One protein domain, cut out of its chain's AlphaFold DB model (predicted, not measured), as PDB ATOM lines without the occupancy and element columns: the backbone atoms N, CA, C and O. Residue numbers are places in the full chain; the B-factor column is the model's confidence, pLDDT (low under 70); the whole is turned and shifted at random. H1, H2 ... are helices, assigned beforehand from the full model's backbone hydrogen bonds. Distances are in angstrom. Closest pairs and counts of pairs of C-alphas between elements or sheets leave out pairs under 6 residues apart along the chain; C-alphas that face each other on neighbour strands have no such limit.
ATOM      1  N   GLY A  56      39.368  45.788  -1.367       73.38
ATOM      2  CA  GLY A  56      38.212  46.164  -0.553       73.38
ATOM      3  C   GLY A  56      37.240  44.998  -0.354       73.38
ATOM      4  O   GLY A  56      36.775  44.755   0.762       73.38
ATOM      5  N   ARG A  57      36.988  44.221  -1.415       75.81
ATOM      6  CA  ARG A  57      36.155  43.014  -1.352       75.81
ATOM      7  C   ARG A  57      36.784  41.946  -0.460       75.81
ATOM      8  O   ARG A  57      36.082  41.378   0.374       75.81
ATOM      9  N   MET A  58      38.088  41.702  -0.588       78.88
ATOM     10  CA  MET A  58      38.799  40.719   0.230       78.88
ATOM     11  C   MET A  58      38.779  41.097   1.715       78.88
ATOM     12  O   MET A  58      38.452  40.266   2.560       78.88
ATOM     13  N   ARG A  59      39.053  42.364   2.050       80.19
ATOM     14  CA  ARG A  59      38.990  42.854   3.438       80.19
ATOM     15  C   ARG A  59      37.583  42.718   4.025       80.19
ATOM     16  O   ARG A  59      37.454  42.281   5.166       80.19
ATOM     17  N   SER A  60      36.549  43.030   3.243       83.62
ATOM     18  CA  SER A  60      35.146  42.867   3.647       83.62
ATOM     19  C   SER A  60      34.776  41.398   3.889       83.62
ATOM     20  O   SER A  60      34.177  41.065   4.912       83.62
ATOM     21  N   ALA A  61      35.205  40.492   3.005       86.75
ATOM     22  CA  ALA A  61      34.974  39.057   3.163       86.75
ATOM     23  C   ALA A  61      35.655  38.495   4.421       86.75
ATOM     24  O   ALA A  61      35.038  37.737   5.170       86.75
ATOM     25  N   ILE A  62      36.901  38.901   4.691       87.88
ATOM     26  CA  ILE A  62      37.623  38.495   5.903       87.88
ATOM     27  C   ILE A  62      36.916  39.033   7.152       87.88
ATOM     28  O   ILE A  62      36.703  38.272   8.091       87.88
ATOM     29  N   ALA A  63      36.505  40.305   7.157       87.69
ATOM     30  CA  ALA A  63      35.795  40.903   8.286       87.69
ATOM     31  C   ALA A  63      34.486  40.160   8.597       87.69
ATOM     32  O   ALA A  63      34.284  39.737   9.733       87.69
ATOM     33  N   SER A  64      33.670  39.897   7.569       91.19
ATOM     34  CA  SER A  64      32.435  39.110   7.691       91.19
ATOM     35  C   SER A  64      32.704  37.704   8.235       91.19
ATOM     36  O   SER A  64      32.011  37.220   9.133       91.19
ATOM     37  N   LYS A  65      33.778  37.053   7.769       91.88
ATOM     38  CA  LYS A  65      34.154  35.736   8.285       91.88
ATOM     39  C   LYS A  65      34.580  35.791   9.749       91.88
ATOM     40  O   LYS A  65      34.226  34.907  10.524       91.88
ATOM     41  N   VAL A  66      35.320  36.822  10.148       92.19
ATOM     42  CA  VAL A  66      35.713  37.035  11.546       92.19
ATOM     43  C   VAL A  66      34.484  37.305  12.416       92.19
ATOM     44  O   VAL A  66      34.389  36.703  13.483       92.19
ATOM     45  N   ASP A  67      33.523  38.115  11.963       92.38
ATOM     46  CA  ASP A  67      32.241  38.344  12.650       92.38
ATOM     47  C   ASP A  67      31.495  37.029  12.910       92.38
ATOM     48  O   ASP A  67      31.055  36.756  14.028       92.38
ATOM     49  N   GLU A  68      31.416  36.170  11.894       93.94
ATOM     50  CA  GLU A  68      30.791  34.852  11.994       93.94
ATOM     51  C   GLU A  68      31.517  33.935  12.995       93.94
ATOM     52  O   GLU A  68      30.892  33.104  13.657       93.94
ATOM     53  N   LEU A  69      32.843  34.050  13.093       93.56
ATOM     54  CA  LEU A  69      33.708  33.212  13.928       93.56
ATOM     55  C   LEU A  69      33.823  33.691  15.379       93.56
ATOM     56  O   LEU A  69      34.165  32.890  16.248       93.56
ATOM     57  N   VAL A  70      33.534  34.964  15.647       93.44
ATOM     58  CA  VAL A  70      33.504  35.554  16.996       93.44
ATOM     59  C   VAL A  70      32.082  35.864  17.471       93.44
ATOM     60  O   VAL A  70      31.900  36.591  18.448       93.44
ATOM     61  N   ASN A  71      31.073  35.311  16.793       94.19
ATOM     62  CA  ASN A  71      29.674  35.472  17.167       94.19
ATOM     63  C   ASN A  71      29.451  35.014  18.629       94.19
ATOM     64  O   ASN A  71      29.860  33.900  18.982       94.19
ATOM     65  N   PRO A  72      28.774  35.825  19.469       92.69
ATOM     66  CA  PRO A  72      28.487  35.491  20.862       92.69
ATOM     67  C   PRO A  72      27.878  34.101  21.083       92.69
ATOM     68  O   PRO A  72      28.275  33.422  22.026       92.69
ATOM     69  N   GLU A  73      26.978  33.641  20.211       93.38
ATOM     70  CA  GLU A  73      26.343  32.324  20.340       93.38
ATOM     71  C   GLU A  73      27.338  31.183  20.111       93.38
ATOM     72  O   GLU A  73      27.357  30.213  20.871       93.38
ATOM     73  N   LYS A  74      28.248  31.319  19.134       93.69
ATOM     74  CA  LYS A  74      29.318  30.330  18.912       93.69
ATOM     75  C   LYS A  74      30.307  30.304  20.069       93.69
ATOM     76  O   LYS A  74      30.710  29.227  20.503       93.69
ATOM     77  N   LEU A  75      30.671  31.472  20.596       94.12
ATOM     78  CA  LEU A  75      31.537  31.578  21.771       94.12
ATOM     79  C   LEU A  75      30.868  30.942  22.999       94.12
ATOM     80  O   LEU A  75      31.486  30.151  23.709       94.12
ATOM     81  N   LYS A  76      29.581  31.216  23.222       92.69
ATOM     82  CA  LYS A  76      28.799  30.640  24.320       92.69
ATOM     83  C   LYS A  76      28.669  29.122  24.198       92.69
ATOM     84  O   LYS A  76      28.804  28.433  25.205       92.69
ATOM     85  N   ALA A  77      28.445  28.596  22.994       93.00
ATOM     86  CA  ALA A  77      28.436  27.156  22.743       93.00
ATOM     87  C   ALA A  77      29.817  26.532  23.009       93.00
ATOM     88  O   ALA A  77      29.918  25.546  23.737       93.00
ATOM     89  N   ALA A  78      30.889  27.158  22.516       92.81
ATOM     90  CA  ALA A  78      32.261  26.721  22.756       92.81
ATOM     91  C   ALA A  78      32.637  26.714  24.246       92.81
ATOM     92  O   ALA A  78      33.391  25.851  24.676       92.81
ATOM     93  N   MET A  79      32.098  27.619  25.066       91.69
ATOM     94  CA  MET A  79      32.332  27.587  26.516       91.69
ATOM     95  C   MET A  79      31.709  26.381  27.220       91.69
ATOM     96  O   MET A  79      32.171  26.013  28.296       91.69
ATOM     97  N   LYS A  80      30.647  25.802  26.658       93.00
ATOM     98  CA  LYS A  80      29.927  24.678  27.271       93.00
ATOM     99  C   LYS A  80      30.537  23.326  26.917       93.00
ATOM    100  O   LYS A  80      30.383  22.385  27.684       93.00
ATOM    101  N   ASP A  81      31.205  23.233  25.771       92.88
ATOM    102  CA  ASP A  81      31.756  21.985  25.258       92.88
ATOM    103  C   ASP A  81      33.147  22.194  24.644       92.88
ATOM    104  O   ASP A  81      33.344  22.953  23.690       92.88
ATOM    105  N   ILE A  82      34.120  21.444  25.166       91.31
ATOM    106  CA  ILE A  82      35.509  21.478  24.708       91.31
ATOM    107  C   ILE A  82      35.659  21.012  23.255       91.31
ATOM    108  O   ILE A  82      36.570  21.464  22.555       91.31
ATOM    109  N   THR A  83      34.780  20.129  22.776       93.50
ATOM    110  CA  THR A  83      34.806  19.651  21.388       93.50
ATOM    111  C   THR A  83      34.418  20.780  20.443       93.50
ATOM    112  O   THR A  83      35.150  21.072  19.494       93.50
ATOM    113  N   THR A  84      33.341  21.494  20.765       94.56
ATOM    114  CA  THR A  84      32.897  22.709  20.075       94.56
ATOM    115  C   THR A  84      33.967  23.801  20.124       94.56
ATOM    116  O   THR A  84      34.259  24.422  19.101       94.56
ATOM    117  N   MET A  85      34.634  23.990  21.267       94.31
ATOM    118  CA  MET A  85      35.750  24.934  21.383       94.31
ATOM    119  C   MET A  85      36.908  24.582  20.444       94.31
ATOM    120  O   MET A  85      37.389  25.433  19.697       94.31
ATOM    121  N   LYS A  86      37.334  23.314  20.420       94.00
ATOM    122  CA  LYS A  86      38.393  22.854  19.510       94.00
ATOM    123  C   LYS A  86      37.978  22.970  18.043       94.00
ATOM    124  O   LYS A  86      38.817  23.317  17.214       94.00
ATOM    125  N   ALA A  87      36.717  22.704  17.707       95.12
ATOM    126  CA  ALA A  87      36.199  22.890  16.352       95.12
ATOM    127  C   ALA A  87      36.270  24.364  15.924       95.12
ATOM    128  O   ALA A  87      36.719  24.663  14.817       95.12
ATOM    129  N   LEU A  88      35.927  25.286  16.823       96.12
ATOM    130  CA  LEU A  88      36.058  26.720  16.585       96.12
ATOM    131  C   LEU A  88      37.527  27.134  16.407       96.12
ATOM    132  O   LEU A  88      37.864  27.841  15.459       96.12
ATOM    133  N   PHE A  89      38.433  26.612  17.237       97.25
ATOM    134  CA  PHE A  89      39.872  26.863  17.108       97.25
ATOM    135  C   PHE A  89      40.457  26.341  15.794       97.25
ATOM    136  O   PHE A  89      41.342  26.980  15.224       97.25
ATOM    137  N   ARG A  90      39.960  25.212  15.271       95.38
ATOM    138  CA  ARG A  90      40.329  24.732  13.930       95.38
ATOM    139  C   ARG A  90      39.950  25.750  12.861       95.38
ATOM    140  O   ARG A  90      40.785  26.049  12.017       95.38
ATOM    141  N   GLN A  91      38.742  26.309  12.929       95.75
ATOM    142  CA  GLN A  91      38.293  27.333  11.980       95.75
ATOM    143  C   GLN A  91      39.137  28.607  12.085       95.75
ATOM    144  O   GLN A  91      39.545  29.158  11.068       95.75
ATOM    145  N   TRP A  92      39.474  29.043  13.302       96.62
ATOM    146  CA  TRP A  92      40.353  30.197  13.506       96.62
ATOM    147  C   TRP A  92      41.768  29.961  12.976       96.62
ATOM    148  O   TRP A  92      42.399  30.886  12.485       96.62
ATOM    149  N   ASN A  93      42.282  28.733  13.080       95.44
ATOM    150  CA  ASN A  93      43.625  28.369  12.625       95.44
ATOM    151  C   ASN A  93      43.691  27.961  11.144       95.44
ATOM    152  O   ASN A  93      44.764  27.587  10.680       95.44
ATOM    153  N   ALA A  94      42.569  27.981  10.419       91.50
ATOM    154  CA  ALA A  94      42.533  27.603   9.008       91.50
ATOM    155  C   ALA A  94      43.265  28.620   8.121       91.50
ATOM    156  O   ALA A  94      43.883  28.234   7.133       91.50
ATOM    157  N   ASP A  95      43.227  29.900   8.502       92.50
ATOM    158  CA  ASP A  95      43.854  30.996   7.771       92.50
ATOM    159  C   ASP A  95      44.633  31.918   8.739       92.50
ATOM    160  O   ASP A  95      44.090  32.317   9.779       92.50
ATOM    161  N   PRO A  96      45.900  32.276   8.443       91.88
ATOM    162  CA  PRO A  96      46.718  33.119   9.319       91.88
ATOM    163  C   PRO A  96      46.160  34.534   9.531       91.88
ATOM    164  O   PRO A  96      46.320  35.107  10.613       91.88
ATOM    165  N   ILE A  97      45.519  35.108   8.511       93.56
ATOM    166  CA  ILE A  97      44.925  36.446   8.551       93.56
ATOM    167  C   ILE A  97      43.681  36.415   9.437       93.56
ATOM    168  O   ILE A  97      43.559  37.254  10.335       93.56
ATOM    169  N   ILE A  98      42.808  35.417   9.257       94.00
ATOM    170  CA  ILE A  98      41.645  35.195  10.131       94.00
ATOM    171  C   ILE A  98      42.108  34.999  11.576       94.00
ATOM    172  O   ILE A  98      41.619  35.688  12.468       94.00
ATOM    173  N   SER A  99      43.089  34.122  11.809       94.75
ATOM    174  CA  SER A  99      43.652  33.856  13.139       94.75
ATOM    175  C   SER A  99      44.089  35.145  13.837       94.75
ATOM    176  O   SER A  99      43.694  35.415  14.976       94.75
ATOM    177  N   LYS A 100      44.850  35.990  13.130       95.19
ATOM    178  CA  LYS A 100      45.338  37.270  13.652       95.19
ATOM    179  C   LYS A 100      44.194  38.222  14.000       95.19
ATOM    180  O   LYS A 100      44.223  38.836  15.066       95.19
ATOM    181  N   GLN A 101      43.190  38.346  13.132       94.62
ATOM    182  CA  GLN A 101      42.056  39.245  13.363       94.62
ATOM    183  C   GLN A 101      41.145  38.770  14.501       94.62
ATOM    184  O   GLN A 101      40.713  39.584  15.317       94.62
ATOM    185  N   VAL A 102      40.903  37.461  14.608       95.44
ATOM    186  CA  VAL A 102      40.156  36.864  15.724       95.44
ATOM    187  C   VAL A 102      40.855  37.151  17.052       95.44
ATOM    188  O   VAL A 102      40.209  37.621  17.990       95.44
ATOM    189  N   ILE A 103      42.174  36.931  17.128       95.31
ATOM    190  CA  ILE A 103      42.962  37.245  18.328       95.31
ATOM    191  C   ILE A 103      42.838  38.731  18.664       95.31
ATOM    192  O   ILE A 103      42.519  39.062  19.804       95.31
ATOM    193  N   ALA A 104      43.047  39.622  17.690       94.56
ATOM    194  CA  ALA A 104      42.980  41.064  17.913       94.56
ATOM    195  C   ALA A 104      41.619  41.492  18.486       94.56
ATOM    196  O   ALA A 104      41.565  42.230  19.466       94.56
ATOM    197  N   ARG A 105      40.519  40.965  17.938       93.62
ATOM    198  CA  ARG A 105      39.162  41.298  18.379       93.62
ATOM    199  C   ARG A 105      38.826  40.746  19.760       93.62
ATOM    200  O   ARG A 105      38.268  41.459  20.587       93.62
ATOM    201  N   LEU A 106      39.172  39.488  20.029       93.81
ATOM    202  CA  LEU A 106      38.895  38.856  21.321       93.81
ATOM    203  C   LEU A 106      39.831  39.339  22.436       93.81
ATOM    204  O   LEU A 106      39.497  39.188  23.606       93.81
ATOM    205  N   SER A 107      40.964  39.956  22.102       93.44
ATOM    206  CA  SER A 107      41.877  40.537  23.094       93.44
ATOM    207  C   SER A 107      41.397  41.885  23.642       93.44
ATOM    208  O   SER A 107      41.921  42.340  24.650       93.44
ATOM    209  N   MET A 108      40.386  42.515  23.027       91.38
ATOM    210  CA  MET A 108      39.857  43.815  23.472       91.38
ATOM    211  C   MET A 108      39.132  43.758  24.823       91.38
ATOM    212  O   MET A 108      38.948  44.790  25.460       91.38
ATOM    213  N   LYS A 109      38.684  42.573  25.255       91.88
ATOM    214  CA  LYS A 109      38.029  42.371  26.551       91.88
ATOM    215  C   LYS A 109      38.776  41.304  27.333       91.88
ATOM    216  O   LYS A 109      39.020  40.211  26.823       91.88
ATOM    217  N   GLU A 110      39.064  41.586  28.598       90.25
ATOM    218  CA  GLU A 110      39.786  40.669  29.484       90.25
ATOM    219  C   GLU A 110      39.102  39.297  29.581       90.25
ATOM    220  O   GLU A 110      39.740  38.251  29.464       90.25
ATOM    221  N   THR A 111      37.770  39.280  29.676       91.94
ATOM    222  CA  THR A 111      36.999  38.036  29.759       91.94
ATOM    223  C   THR A 111      37.190  37.135  28.540       91.94
ATOM    224  O   THR A 111      37.244  35.916  28.686       91.94
ATOM    225  N   THR A 112      37.274  37.698  27.331       91.00
ATOM    226  CA  THR A 112      37.460  36.918  26.097       91.00
ATOM    227  C   THR A 112      38.924  36.572  25.853       91.00
ATOM    228  O   THR A 112      39.206  35.488  25.339       91.00
ATOM    229  N   LEU A 113      39.854  37.424  26.294       89.31
ATOM    230  CA  LEU A 113      41.284  37.132  26.307       89.31
ATOM    231  C   LEU A 113      41.564  35.854  27.113       89.31
ATOM    232  O   LEU A 113      42.120  34.889  26.585       89.31
ATOM    233  N   VAL A 114      41.108  35.814  28.368       91.81
ATOM    234  CA  VAL A 114      41.347  34.679  29.268       91.81
ATOM    235  C   VAL A 114      40.608  33.426  28.799       91.81
ATOM    236  O   VAL A 114      41.192  32.345  28.766       91.81
ATOM    237  N   ARG A 115      39.334  33.550  28.402       92.56
ATOM    238  CA  ARG A 115      38.492  32.383  28.081       92.56
ATOM    239  C   ARG A 115      38.743  31.776  26.704       92.56
ATOM    240  O   ARG A 115      38.455  30.598  26.526       92.56
ATOM    241  N   PHE A 116      39.253  32.543  25.740       94.31
ATOM    242  CA  PHE A 116      39.411  32.062  24.362       94.31
ATOM    243  C   PHE A 116      40.809  32.254  23.800       94.31
ATOM    244  O   PHE A 116      41.350  31.311  23.231       94.31
ATOM    245  N   VAL A 117      41.415  33.432  23.956       95.44
ATOM    246  CA  VAL A 117      42.708  33.721  23.314       95.44
ATOM    247  C   VAL A 117      43.833  32.893  23.933       95.44
ATOM    248  O   VAL A 117      44.612  32.292  23.194       95.44
ATOM    249  N   LEU A 118      43.910  32.800  25.267       94.25
ATOM    250  CA  LEU A 118      44.942  31.986  25.925       94.25
ATOM    251  C   LEU A 118      44.810  30.487  25.580       94.25
ATOM    252  O   LEU A 118      45.799  29.911  25.111       94.25
ATOM    253  N   PRO A 119      43.625  29.847  25.698       95.62
ATOM    254  CA  PRO A 119      43.456  28.459  25.266       95.62
ATOM    255  C   PRO A 119      43.723  28.254  23.771       95.62
ATOM    256  O   PRO A 119      44.327  27.252  23.386       95.62
ATOM    257  N   TYR A 120      43.329  29.209  22.925       96.81
ATOM    258  CA  TYR A 120      43.592  29.142  21.492       96.81
ATOM    259  C   TYR A 120      45.091  29.200  21.177       96.81
ATOM    260  O   TYR A 120      45.579  28.424  20.357       96.81
ATOM    261  N   ASN A 121      45.859  30.051  21.858       95.06
ATOM    262  CA  ASN A 121      47.315  30.072  21.718       95.06
ATOM    263  C   ASN A 121      47.946  28.746  22.163       95.06
ATOM    264  O   ASN A 121      48.820  28.225  21.468       95.06
ATOM    265  N   GLY A 122      47.457  28.152  23.257       95.50
ATOM    266  CA  GLY A 122      47.837  26.797  23.667       95.50
ATOM    267  C   GLY A 122      47.573  25.762  22.569       95.50
ATOM    268  O   GLY A 122      48.467  24.995  22.206       95.50
ATOM    269  N   TYR A 123      46.378  25.797  21.974       95.44
ATOM    270  CA  TYR A 123      46.008  24.950  20.841       95.44
ATOM    271  C   TYR A 123      46.953  25.133  19.643       95.44
ATOM    272  O   TYR A 123      47.444  24.147  19.096       95.44
ATOM    273  N   ARG A 124      47.265  26.376  19.254       95.12
ATOM    274  CA  ARG A 124      48.177  26.675  18.136       95.12
ATOM    275  C   ARG A 124      49.574  26.108  18.368       95.12
ATOM    276  O   ARG A 124      50.152  25.520  17.456       95.12
ATOM    277  N   MET A 125      50.098  26.241  19.586       94.50
ATOM    278  CA  MET A 125      51.392  25.660  19.953       94.50
ATOM    279  C   MET A 125      51.373  24.132  19.879       94.50
ATOM    280  O   MET A 125      52.337  23.538  19.405       94.50
ATOM    281  N   GLU A 126      50.291  23.489  20.322       92.25
ATOM    282  CA  GLU A 126      50.153  22.032  20.226       92.25
ATOM    283  C   GLU A 126      50.090  21.565  18.769       92.25
ATOM    284  O   GLU A 126      50.788  20.628  18.390       92.25
ATOM    285  N   VAL A 127      49.318  22.255  17.924       91.50
ATOM    286  CA  VAL A 127      49.253  21.968  16.485       91.50
ATOM    287  C   VAL A 127      50.632  22.095  15.840       91.50
ATOM    288  O   VAL A 127      51.026  21.206  15.088       91.50
ATOM    289  N   ALA A 128      51.383  23.152  16.161       91.50
ATOM    290  CA  ALA A 128      52.736  23.350  15.648       91.50
ATOM    291  C   ALA A 128      53.706  22.259  16.133       91.50
ATOM    292  O   ALA A 128      54.453  21.700  15.331       91.50
ATOM    293  N   ARG A 129      53.664  21.894  17.422       92.31
ATOM    294  CA  ARG A 129      54.487  20.805  17.978       92.31
ATOM    295  C   ARG A 129      54.149  19.457  17.342       92.31
ATOM    296  O   ARG A 129      55.058  18.702  17.008       92.31
TER     297      ARG A 129
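This is residues 56 to 129 of the 203 residues of an uncharacterized protein of Phytophthora infestans (UniProt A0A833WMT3). Two helical hairpins, H2 with H3 and H4 with H5, make a small body in which the long last helix, H5, crosses H3 nearly at a right angle. The first helix, H1, reaches from it as an arm, packing on H4 near Val 66, while its residues 56 to 61 stick out. The printed part has 74 residues with five named helices, H1 to H5 along the chain, and no named strand; the class is all helix. It is compact, with a radius of gyration of the C-alphas of 11.9 A and spans of 35, 29 and 21 A.

Start at H5, residues 110 to 129, which has a kink of 30 degrees near residue 117. With residues 112 to 117 alone it touches H4, residues 96 to 106, in a hairpin at a shallow tilt of 26 degrees; the closest C-alphas, of Leu 106 and Thr 112, are 5.4 A apart. H3, residues 82 to 92, is about perpendicular to H5 at 77 degrees, close but not clearly touching; look at the closest C-alphas, of Phe 89 and Tyr 120, 6.2 A apart. H2, residues 72 to 80, forms a hairpin with H3, with the C-alphas of Ala 78 and Met 85 closest at 4.2 A. H1, residues 56 to 69, touches H4 at a steep tilt of 57 degrees, closest at the C-alphas of Val 66 and Val 102, 6.1 A. H1 and H5 are apart. Every O i to N i+4 pair is within hydrogen-bond range in H1, H3 and H4; H2 has 4 of 5 and H5 14 of 16.

Find C-alpha 56 at (38.212, 46.164, -0.553); from there H1 runs 19.9 A to C-alpha 69. H5 runs 27.3 A from C-alpha 110 at (39.786, 40.669, 29.484) to C-alpha 129 at (54.487, 20.805, 17.978).

The C-alphas farthest apart, of Gly 56 and Lys 80, are 36.1 A apart. The printed part has no cut, its four links are tight, and no printed residue is under 70 in pLDDT.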